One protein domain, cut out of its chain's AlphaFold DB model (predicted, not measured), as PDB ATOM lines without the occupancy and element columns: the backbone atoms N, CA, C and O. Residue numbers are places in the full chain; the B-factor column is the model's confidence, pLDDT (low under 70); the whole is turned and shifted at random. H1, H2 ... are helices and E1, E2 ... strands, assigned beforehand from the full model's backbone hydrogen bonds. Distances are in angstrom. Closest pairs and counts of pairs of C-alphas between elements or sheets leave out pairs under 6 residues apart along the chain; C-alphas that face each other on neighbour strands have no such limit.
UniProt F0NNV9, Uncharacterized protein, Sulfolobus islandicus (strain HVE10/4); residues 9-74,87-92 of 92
ATOM      1  N   ILE A   9     177.189 120.748 133.888       96.62
ATOM      2  CA  ILE A   9     177.861 119.919 134.890       96.62
ATOM      3  C   ILE A   9     178.533 118.736 134.188       96.62
ATOM      4  O   ILE A   9     177.866 117.877 133.614       96.62
ATOM      5  N   GLY A  10     179.866 118.693 134.214       92.88
ATOM      6  CA  GLY A  10     180.637 117.638 133.554       92.88
ATOM      7  C   GLY A  10     180.735 116.380 134.414       92.88
ATOM      8  O   GLY A  10     180.354 115.282 133.991       92.88
ATOM      9  N   ASP A  11     181.218 116.560 135.643       91.19
ATOM     10  CA  ASP A  11     181.398 115.511 136.646       91.19
ATOM     11  C   ASP A  11     181.121 116.046 138.066       91.19
ATOM     12  O   ASP A  11     180.566 117.127 138.236       91.19
ATOM     13  N   VAL A  12     181.489 115.279 139.094       90.19
ATOM     14  CA  VAL A  12     181.240 115.614 140.507       90.19
ATOM     15  C   VAL A  12     182.017 116.833 141.027       90.19
ATOM     16  O   VAL A  12     181.689 117.326 142.100       90.19
ATOM     17  N   ASN A  13     183.032 117.313 140.306       95.31
ATOM     18  CA  ASN A  13     183.905 118.422 140.703       95.31
ATOM     19  C   ASN A  13     183.957 119.555 139.670       95.31
ATOM     20  O   ASN A  13     184.333 120.680 140.015       95.31
ATOM     21  N   ASN A  14     183.623 119.275 138.410       97.44
ATOM     22  CA  ASN A  14     183.869 120.177 137.293       97.44
ATOM     23  C   ASN A  14     182.593 120.554 136.534       97.44
ATOM     24  O   ASN A  14     181.689 119.742 136.322       97.44
ATOM     25  N   ALA A  15     182.582 121.791 136.049       97.81
ATOM     26  CA  ALA A  15     181.595 122.327 135.131       97.81
ATOM     27  C   ALA A  15     182.286 122.933 133.901       97.81
ATOM     28  O   ALA A  15     183.449 123.336 133.962       97.81
ATOM     29  N   ILE A  16     181.557 122.999 132.794       98.00
ATOM     30  CA  ILE A  16     181.982 123.627 131.543       98.00
ATOM     31  C   ILE A  16     181.213 124.940 131.406       98.00
ATOM     32  O   ILE A  16     179.986 124.957 131.533       98.00
ATOM     33  N   THR A  17     181.928 126.043 131.199       96.50
ATOM     34  CA  THR A  17     181.326 127.369 131.001       96.50
ATOM     35  C   THR A  17     180.856 127.556 129.557       96.50
ATOM     36  O   THR A  17     181.212 126.792 128.664       96.50
ATOM     37  N   GLN A  18     180.106 128.627 129.294       92.50
ATOM     38  CA  GLN A  18     179.714 129.020 127.934       92.50
ATOM     39  C   GLN A  18     180.906 129.279 126.987       92.50
ATOM     40  O   GLN A  18     180.732 129.240 125.772       92.50
ATOM     41  N   SER A  19     182.097 129.547 127.528       93.75
ATOM     42  CA  SER A  19     183.329 129.767 126.756       93.75
ATOM     43  C   SER A  19     184.150 128.484 126.561       93.75
ATOM     44  O   SER A  19     185.339 128.571 126.270       93.75
ATOM     45  N   ASP A  20     183.545 127.310 126.780       94.62
ATOM     46  CA  ASP A  20     184.183 125.987 126.723       94.62
ATOM     47  C   ASP A  20     185.332 125.786 127.736       94.62
ATOM     48  O   ASP A  20     186.163 124.886 127.597       94.62
ATOM     49  N   GLU A  21     185.381 126.595 128.800       97.38
ATOM     50  CA  GLU A  21     186.377 126.438 129.862       97.38
ATOM     51  C   GLU A  21     185.920 125.415 130.905       97.38
ATOM     52  O   GLU A  21     184.801 125.490 131.416       97.38
ATOM     53  N   ILE A  22     186.822 124.507 131.292       97.75
ATOM     54  CA  ILE A  22     186.607 123.600 132.422       97.75
ATOM     55  C   ILE A  22     186.991 124.323 133.711       97.75
ATOM     56  O   ILE A  22     188.144 124.707 133.918       97.75
ATOM     57  N   VAL A  23     186.018 124.480 134.603       98.19
ATOM     58  CA  VAL A  23     186.183 125.124 135.906       98.19
ATOM     59  C   VAL A  23     185.654 124.227 137.019       98.19
ATOM     60  O   VAL A  23     184.854 123.324 136.789       98.19
ATOM     61  N   ARG A  24     186.066 124.501 138.260       97.94
ATOM     62  CA  ARG A  24     185.445 123.864 139.427       97.94
ATOM     63  C   ARG A  24     183.989 124.296 139.579       97.94
ATOM     64  O   ARG A  24     183.666 125.459 139.314       97.94
ATOM     65  N   ILE A  25     183.144 123.390 140.074       96.94
ATOM     66  CA  ILE A  25     181.716 123.649 140.312       96.94
ATOM     67  C   ILE A  25     181.514 124.886 141.187       96.94
ATOM     68  O   ILE A  25     180.655 125.702 140.874       96.94
ATOM     69  N   GLU A  26     182.321 125.094 142.231       96.25
ATOM     70  CA  GLU A  26     182.169 126.258 143.113       96.25
ATOM     71  C   GLU A  26     182.311 127.577 142.353       96.25
ATOM     72  O   GLU A  26     181.517 128.492 142.559       96.25
ATOM     73  N   LYS A  27     183.289 127.654 141.441       97.31
ATOM     74  CA  LYS A  27     183.525 128.846 140.620       97.31
ATOM     75  C   LYS A  27     182.357 129.078 139.661       97.31
ATOM     76  O   LYS A  27     181.865 130.196 139.556       97.31
ATOM     77  N   ALA A  28     181.884 128.019 139.003       97.38
ATOM     78  CA  ALA A  28     180.726 128.096 138.115       97.38
ATOM     79  C   ALA A  28     179.453 128.535 138.865       97.38
ATOM     80  O   ALA A  28     178.718 129.411 138.411       97.38
ATOM     81  N   LEU A  29     179.208 127.970 140.050       96.25
ATOM     82  CA  LEU A  29     178.050 128.307 140.877       96.25
ATOM     83  C   LEU A  29     178.119 129.723 141.451       96.25
ATOM     84  O   LEU A  29     177.073 130.331 141.672       96.25
ATOM     85  N   GLU A  30     179.310 130.274 141.680       96.44
ATOM     86  CA  GLU A  30     179.461 131.675 142.080       96.44
ATOM     87  C   GLU A  30     178.968 132.630 140.981       96.44
ATOM     88  O   GLU A  30     178.255 133.597 141.272       96.44
ATOM     89  N   GLU A  31     179.260 132.323 139.716       95.88
ATOM     90  CA  GLU A  31     178.749 133.083 138.572       95.88
ATOM     91  C   GLU A  31     177.228 132.962 138.449       95.88
ATOM     92  O   GLU A  31     176.544 133.984 138.354       95.88
ATOM     93  N   VAL A  32     176.687 131.742 138.559       96.25
ATOM     94  CA  VAL A  32     175.234 131.497 138.587       96.25
ATOM     95  C   VAL A  32     174.574 132.304 139.706       96.25
ATOM     96  O   VAL A  32     173.611 133.032 139.465       96.25
ATOM     97  N   LYS A  33     175.108 132.234 140.930       95.69
ATOM     98  CA  LYS A  33     174.591 132.972 142.089       95.69
ATOM     99  C   LYS A  33     174.560 134.473 141.833       95.69
ATOM    100  O   LYS A  33     173.574 135.125 142.176       95.69
ATOM    101  N   ARG A  34     175.627 135.033 141.257       95.62
ATOM    102  CA  ARG A  34     175.703 136.462 140.925       95.62
ATOM    103  C   ARG A  34     174.625 136.845 139.913       95.62
ATOM    104  O   ARG A  34     173.929 137.835 140.128       95.62
ATOM    105  N   THR A  35     174.455 136.052 138.861       95.50
ATOM    106  CA  THR A  35     173.423 136.267 137.837       95.50
ATOM    107  C   THR A  35     172.023 136.241 138.442       95.50
ATOM    108  O   THR A  35     171.255 137.185 138.257       95.50
ATOM    109  N   LEU A  36     171.728 135.229 139.259       94.38
ATOM    110  CA  LEU A  36     170.439 135.094 139.932       94.38
ATOM    111  C   LEU A  36     170.161 136.215 140.940       94.38
ATOM    112  O   LEU A  36     169.025 136.660 141.059       94.38
ATOM    113  N   LYS A  37     171.171 136.702 141.669       92.38
ATOM    114  CA  LYS A  37     171.009 137.836 142.597       92.38
ATOM    115  C   LYS A  37     170.793 139.176 141.893       92.38
ATOM    116  O   LYS A  37     170.216 140.084 142.487       92.38
ATOM    117  N   ASN A  38     171.233 139.292 140.643       93.62
ATOM    118  CA  ASN A  38     171.058 140.488 139.823       93.62
ATOM    119  C   ASN A  38     169.744 140.479 139.017       93.62
ATOM    120  O   ASN A  38     169.542 141.369 138.196       93.62
ATOM    121  N   GLY A  39     168.860 139.495 139.227       92.81
ATOM    122  CA  GLY A  39     167.603 139.367 138.482       92.81
ATOM    123  C   GLY A  39     167.746 138.754 137.083       92.81
ATOM    124  O   GLY A  39     166.798 138.804 136.304       92.81
ATOM    125  N   GLY A  40     168.919 138.206 136.748       93.56
ATOM    126  CA  GLY A  40     169.193 137.582 135.454       93.56
ATOM    127  C   GLY A  40     168.703 136.136 135.350       93.56
ATOM    128  O   GLY A  40     168.138 135.569 136.289       93.56
ATOM    129  N   ILE A  41     168.956 135.526 134.194       94.19
ATOM    130  CA  ILE A  41     168.582 134.143 133.879       94.19
ATOM    131  C   ILE A  41     169.843 133.282 133.813       94.19
ATOM    132  O   ILE A  41     170.709 133.501 132.959       94.19
ATOM    133  N   ALA A  42     169.925 132.272 134.680       95.62
ATOM    134  CA  ALA A  42     171.015 131.302 134.687       95.62
ATOM    135  C   ALA A  42     170.512 129.898 134.331       95.62
ATOM    136  O   ALA A  42     169.468 129.462 134.816       95.62
ATOM    137  N   VAL A  43     171.272 129.188 133.500       96.06
ATOM    138  CA  VAL A  43     170.991 127.811 133.089       96.06
ATOM    139  C   VAL A  43     172.066 126.886 133.647       96.06
ATOM    140  O   VAL A  43     173.259 127.148 133.474       96.06
ATOM    141  N   ILE A  44     171.638 125.805 134.297       95.69
ATOM    142  CA  ILE A  44     172.502 124.687 134.684       95.69
ATOM    143  C   ILE A  44     172.025 123.453 133.926       95.69
ATOM    144  O   ILE A  44     170.928 122.952 134.179       95.69
ATOM    145  N   ASP A  45     172.850 122.979 133.003       94.31
ATOM    146  CA  ASP A  45     172.619 121.768 132.225       94.31
ATOM    147  C   ASP A  45     173.277 120.547 132.874       94.31
ATOM    148  O   ASP A  45     174.224 120.672 133.658       94.31
ATOM    149  N   GLU A  46     172.755 119.361 132.561       93.88
ATOM    150  CA  GLU A  46     173.089 118.101 133.227       93.88
ATOM    151  C   GLU A  46     172.961 118.207 134.764       93.88
ATOM    152  O   GLU A  46     173.751 117.636 135.520       93.88
ATOM    153  N   PHE A  47     171.942 118.934 135.243       92.94
ATOM    154  CA  PHE A  47     171.716 119.256 136.656       92.94
ATOM    155  C   PHE A  47     171.677 118.017 137.560       92.94
ATOM    156  O   PHE A  47     172.122 118.071 138.705       92.94
ATOM    157  N   GLN A  48     171.221 116.872 137.046       90.38
ATOM    158  CA  GLN A  48     171.210 115.600 137.775       90.38
ATOM    159  C   GLN A  48     172.610 115.095 138.171       90.38
ATOM    160  O   GLN A  48     172.719 114.202 139.009       90.38
ATOM    161  N   ARG A  49     173.680 115.629 137.567       91.56
ATOM    162  CA  ARG A  49     175.075 115.323 137.924       91.56
ATOM    163  C   ARG A  49     175.611 116.209 139.043       91.56
ATOM    164  O   ARG A  49     176.651 115.888 139.614       91.56
ATOM    165  N   LEU A  50     174.936 117.321 139.338       93.38
ATOM    166  CA  LEU A  50     175.358 118.258 140.368       93.38
ATOM    167  C   LEU A  50     175.237 117.587 141.744       93.38
ATOM    168  O   LEU A  50     174.144 117.125 142.078       93.38
ATOM    169  N   PRO A  51     176.302 117.551 142.566       92.50
ATOM    170  CA  PRO A  51     176.210 116.980 143.904       92.50
ATOM    171  C   PRO A  51     175.130 117.654 144.761       92.50
ATOM    172  O   PRO A  51     174.986 118.877 144.759       92.50
ATOM    173  N   GLU A  52     174.410 116.849 145.545       89.44
ATOM    174  CA  GLU A  52     173.223 117.265 146.311       89.44
ATOM    175  C   GLU A  52     173.491 118.435 147.276       89.44
ATOM    176  O   GLU A  52     172.634 119.297 147.484       89.44
ATOM    177  N   ILE A  53     174.713 118.534 147.815       91.12
ATOM    178  CA  ILE A  53     175.119 119.656 148.674       91.12
ATOM    179  C   ILE A  53     174.926 121.014 147.984       91.12
ATOM    180  O   ILE A  53     174.518 121.990 148.620       91.12
ATOM    181  N   TYR A  54     175.146 121.080 146.671       93.19
ATOM    182  CA  TYR A  54     174.968 122.311 145.915       93.19
ATOM    183  C   TYR A  54     173.494 122.623 145.650       93.19
ATOM    184  O   TYR A  54     173.160 123.789 145.472       93.19
ATOM    185  N   TRP A  55     172.591 121.640 145.691       89.81
ATOM    186  CA  TRP A  55     171.151 121.898 145.573       89.81
ATOM    187  C   TRP A  55     170.656 122.685 146.783       89.81
ATOM    188  O   TRP A  55     169.968 123.694 146.640       89.81
ATOM    189  N   SER A  56     171.096 122.268 147.974       87.31
ATOM    190  CA  SER A  56     170.811 122.976 149.227       87.31
ATOM    191  C   SER A  56     171.398 124.390 149.212       87.31
ATOM    192  O   SER A  56     170.749 125.341 149.644       87.31
ATOM    193  N   LEU A  57     172.610 124.542 148.664       90.06
ATOM    194  CA  LEU A  57     173.252 125.842 148.499       90.06
ATOM    195  C   LEU A  57     172.463 126.761 147.553       90.06
ATOM    196  O   LEU A  57     172.233 127.915 147.895       90.06
ATOM    197  N   ILE A  58     172.040 126.262 146.389       90.50
ATOM    198  CA  ILE A  58     171.263 127.027 145.403       90.50
ATOM    199  C   ILE A  58     169.925 127.476 146.002       90.50
ATOM    200  O   ILE A  58     169.570 128.653 145.904       90.50
ATOM    201  N   ALA A  59     169.217 126.571 146.687       85.94
ATOM    202  CA  ALA A  59     167.950 126.876 147.353       85.94
ATOM    203  C   ALA A  59     168.091 127.982 148.418       85.94
ATOM    204  O   ALA A  59     167.145 128.725 148.678       85.94
ATOM    205  N   SER A  60     169.282 128.142 149.007       85.00
ATOM    206  CA  SER A  60     169.548 129.147 150.038       85.00
ATOM    207  C   SER A  60     169.779 130.563 149.493       85.00
ATOM    208  O   SER A  60     169.957 131.491 150.284       85.00
ATOM    209  N   TRP A  61     169.881 130.766 148.176       85.75
ATOM    210  CA  TRP A  61     170.323 132.054 147.625       85.75
ATOM    211  C   TRP A  61     169.264 133.155 147.632       85.75
ATOM    212  O   TRP A  61     169.650 134.309 147.440       85.75
ATOM    213  N   ALA A  62     167.993 132.815 147.883       67.19
ATOM    214  CA  ALA A  62     166.847 133.724 147.770       67.19
ATOM    215  C   ALA A  62     166.938 134.582 146.486       67.19
ATOM    216  O   ALA A  62     167.101 135.803 146.567       67.19
ATOM    217  N   PRO A  63     166.962 133.940 145.301       74.12
ATOM    218  CA  PRO A  63     167.280 134.619 144.052       74.12
ATOM    219  C   PRO A  63     166.165 135.585 143.629       74.12
ATOM    220  O   PRO A  63     164.985 135.319 143.835       74.12
ATOM    221  N   SER A  64     166.551 136.709 143.022       85.38
ATOM    222  CA  SER A  64     165.637 137.652 142.358       85.38
ATOM    223  C   SER A  64     165.461 137.346 140.864       85.38
ATOM    224  O   SER A  64     164.605 137.940 140.214       85.38
ATOM    225  N   GLY A  65     166.295 136.456 140.317       90.12
ATOM    226  CA  GLY A  65     166.297 135.998 138.930       90.12
ATOM    227  C   GLY A  65     165.721 134.594 138.749       90.12
ATOM    228  O   GLY A  65     165.144 134.024 139.671       90.12
ATOM    229  N   ILE A  66     165.906 134.036 137.550       91.69
ATOM    230  CA  ILE A  66     165.326 132.748 137.136       91.69
ATOM    231  C   ILE A  66     166.435 131.711 136.978       91.69
ATOM    232  O   ILE A  66     167.390 131.926 136.222       91.69
ATOM    233  N   LEU A  67     166.283 130.567 137.648       93.38
ATOM    234  CA  LEU A  67     167.141 129.403 137.446       93.38
ATOM    235  C   LEU A  67     166.430 128.386 136.553       93.38
ATOM    236  O   LEU A  67     165.355 127.889 136.883       93.38
ATOM    237  N   VAL A  68     167.075 128.020 135.449       93.62
ATOM    238  CA  VAL A  68     166.632 126.927 134.584       93.62
ATOM    239  C   VAL A  68     167.543 125.728 134.806       93.62
ATOM    240  O   VAL A  68     168.710 125.744 134.416       93.62
ATOM    241  N   ALA A  69     167.005 124.692 135.444       92.44
ATOM    242  CA  ALA A  69     167.698 123.428 135.645       92.44
ATOM    243  C   ALA A  69     167.274 122.439 134.551       92.44
ATOM    244  O   ALA A  69     166.101 122.065 134.454       92.44
ATOM    245  N   ILE A  70     168.228 122.028 133.718       92.81
ATOM    246  CA  ILE A  70     168.019 121.041 132.658       92.81
ATOM    247  C   ILE A  70     168.658 119.738 133.113       92.81
ATOM    248  O   ILE A  70     169.806 119.722 133.556       92.81
ATOM    249  N   GLY A  71     167.915 118.642 133.015       86.69
ATOM    250  CA  GLY A  71     168.455 117.330 133.314       86.69
ATOM    251  C   GLY A  71     167.893 116.231 132.432       86.69
ATOM    252  O   GLY A  71     166.737 116.272 131.999       86.69
ATOM    253  N   SER A  72     168.737 115.231 132.191       80.25
ATOM    254  CA  SER A  72     168.412 114.028 131.431       80.25
ATOM    255  C   SER A  72     168.340 112.827 132.372       80.25
ATOM    256  O   SER A  72     169.264 112.565 133.145       80.25
ATOM    257  N   ASN A  73     167.257 112.054 132.295       63.22
ATOM    258  CA  ASN A  73     167.147 110.805 133.040       63.22
ATOM    259  C   ASN A  73     167.910 109.700 132.299       63.22
ATOM    260  O   ASN A  73     167.438 109.167 131.304       63.22
ATOM    261  N   TYR A  74     169.075 109.293 132.802       52.88
ATOM    262  CA  TYR A  74     169.705 108.052 132.349       52.88
ATOM    263  C   TYR A  74     169.100 106.877 133.127       52.88
ATOM    264  O   TYR A  74     169.672 106.395 134.105       52.88
ATOM    265  N   SER A  87     162.534 115.294 128.023       37.12
ATOM    266  CA  SER A  87     163.178 116.288 128.883       37.12
ATOM    267  C   SER A  87     162.172 116.769 129.933       37.12
ATOM    268  O   SER A  87     161.049 117.141 129.591       37.12
ATOM    269  N   SER A  88     162.552 116.743 131.209       40.84
ATOM    270  CA  SER A  88     161.776 117.377 132.280       40.84
ATOM    271  C   SER A  88     162.417 118.732 132.569       40.84
ATOM    272  O   SER A  88     163.539 118.789 133.059       40.84
ATOM    273  N   LEU A  89     161.731 119.818 132.206       40.66
ATOM    274  CA  LEU A  89     162.150 121.182 132.521       40.66
ATOM    275  C   LEU A  89     161.640 121.517 133.925       40.66
ATOM    276  O   LEU A  89     160.426 121.609 134.120       40.66
ATOM    277  N   LEU A  90     162.538 121.699 134.894       45.81
ATOM    278  CA  LEU A  90     162.176 122.309 136.171       45.81
ATOM    279  C   LEU A  90     162.507 123.803 136.094       45.81
ATOM    280  O   LEU A  90     163.671 124.184 135.972       45.81
ATOM    281  N   VAL A  91     161.471 124.639 136.128       38.84
ATOM    282  CA  VAL A  91     161.603 126.098 136.244       38.84
ATOM    283  C   VAL A  91     161.321 126.457 137.697       38.84
ATOM    284  O   VAL A  91     160.235 126.141 138.189       38.84
ATOM    285  N   PHE A  92     162.296 127.070 138.366       42.81
ATOM    286  CA  PHE A  92     162.129 127.685 139.684       42.81
ATOM    287  C   PHE A  92     162.028 129.202 139.546       42.81
ATOM    288  O   PHE A  92     162.792 129.770 138.727       42.81
TER     289      PHE A  92
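Overview. This is residues 9 to 74 and 87 to 92 of the 92 residues of an uncharacterized protein of Sulfolobus islandicus (strain HVE10/4) (UniProt F0NNV9). A small sheet of three strands, E3, E4 and E5, has the helix H1 along one of its faces at the E3 side; the short hairpin of E1 and E2 packs, through E1, on the first half of H1. The second helix, H2, runs beside H1 in the same direction but stands off the sheet. The printed part has 72 residues, with two named helices and five named strands in the order E1, E2, H1, E3, H2, E4, E5; its class is mixed, helices and strands. The larger sheet has the order E3, E4, E5 and is mixed, and the smaller one is antiparallel. The whole is compact, with a radius of gyration of the C-alphas of 11.5 A and spans of 30 by 26 by 23 A.

Along the chain. In the larger sheet, E3 is residues 41 to 45, 13.1 A long, E4 residues 66 to 71, 16.2 A, and E5 residues 88 to 91, where C-alpha 91 is at (161.603, 126.098, 136.244). H1 is residues 25 to 37, 17.9 A long, from C-alpha 25 at (181.716, 123.649, 140.312). H2 is residues 52 to 59, 11.0 A. E1 is residues 14 to 17, beginning with C-alpha 14 at (183.869, 120.177, 137.293), and E2 is residues 22 to 24.

Arrangement. E4 is the inner strand. E3 and E4 are parallel at 13 degrees, with N 44 and O 68 2.9 A apart, within hydrogen-bond range. E4 and E5 are antiparallel at 165 degrees, with N 69 and O 90 within range at 3.4 A. E3, H2 and E4 form a strand-helix-strand unit, two parallel neighbour strands with a helix between them in the chain, and its crossover is right-handed. H1 is on the sheet, making two layers, a helix on one face of a sheet; its height over the sheet is 9.3 A, on a local plane that only just suffices with 6 C-alphas. H1 lies over E3, on which 8 of its C-alphas fall, and only just not over E4, on which 2 fall. It runs along the strands, at 16 degrees to E3 on the local plane; the closest C-alphas of H1 and E3 are those of Val 32 and Ala 42, 5.7 A apart. H1 and H2 are close but not clearly touching, their closest C-alphas, Lys 33 and Ile 58, 7.6 A apart, at a shallow tilt of 16 degrees, the same way. H2 is not on the sheet. The closest C-alphas of E1 and H1 are those of Asn 14 and Ile 25, 5.1 A apart. E1 and E2 form an antiparallel hairpin, with N 15 and O 23 within range at 2.8 A. E1 is apart from E3. In H1 and H2 every O i to N i+4 pair is within hydrogen-bond range.

Size, cuts and confidence. The C-alphas farthest apart are those of Asn 38 and Tyr 74, 33.3 A. Residues 75 to 86 are not printed, and C-alphas 74 and 87 are 11.1 A apart across this cut, which falls in the link from E4 to E5. Of the links that are printed whole, none is long. The mean pLDDT of the printed part is 87.3; residue 62, residues 73 to 74 and residues 87 to 92 are under 70, and E5 has a mean of 42.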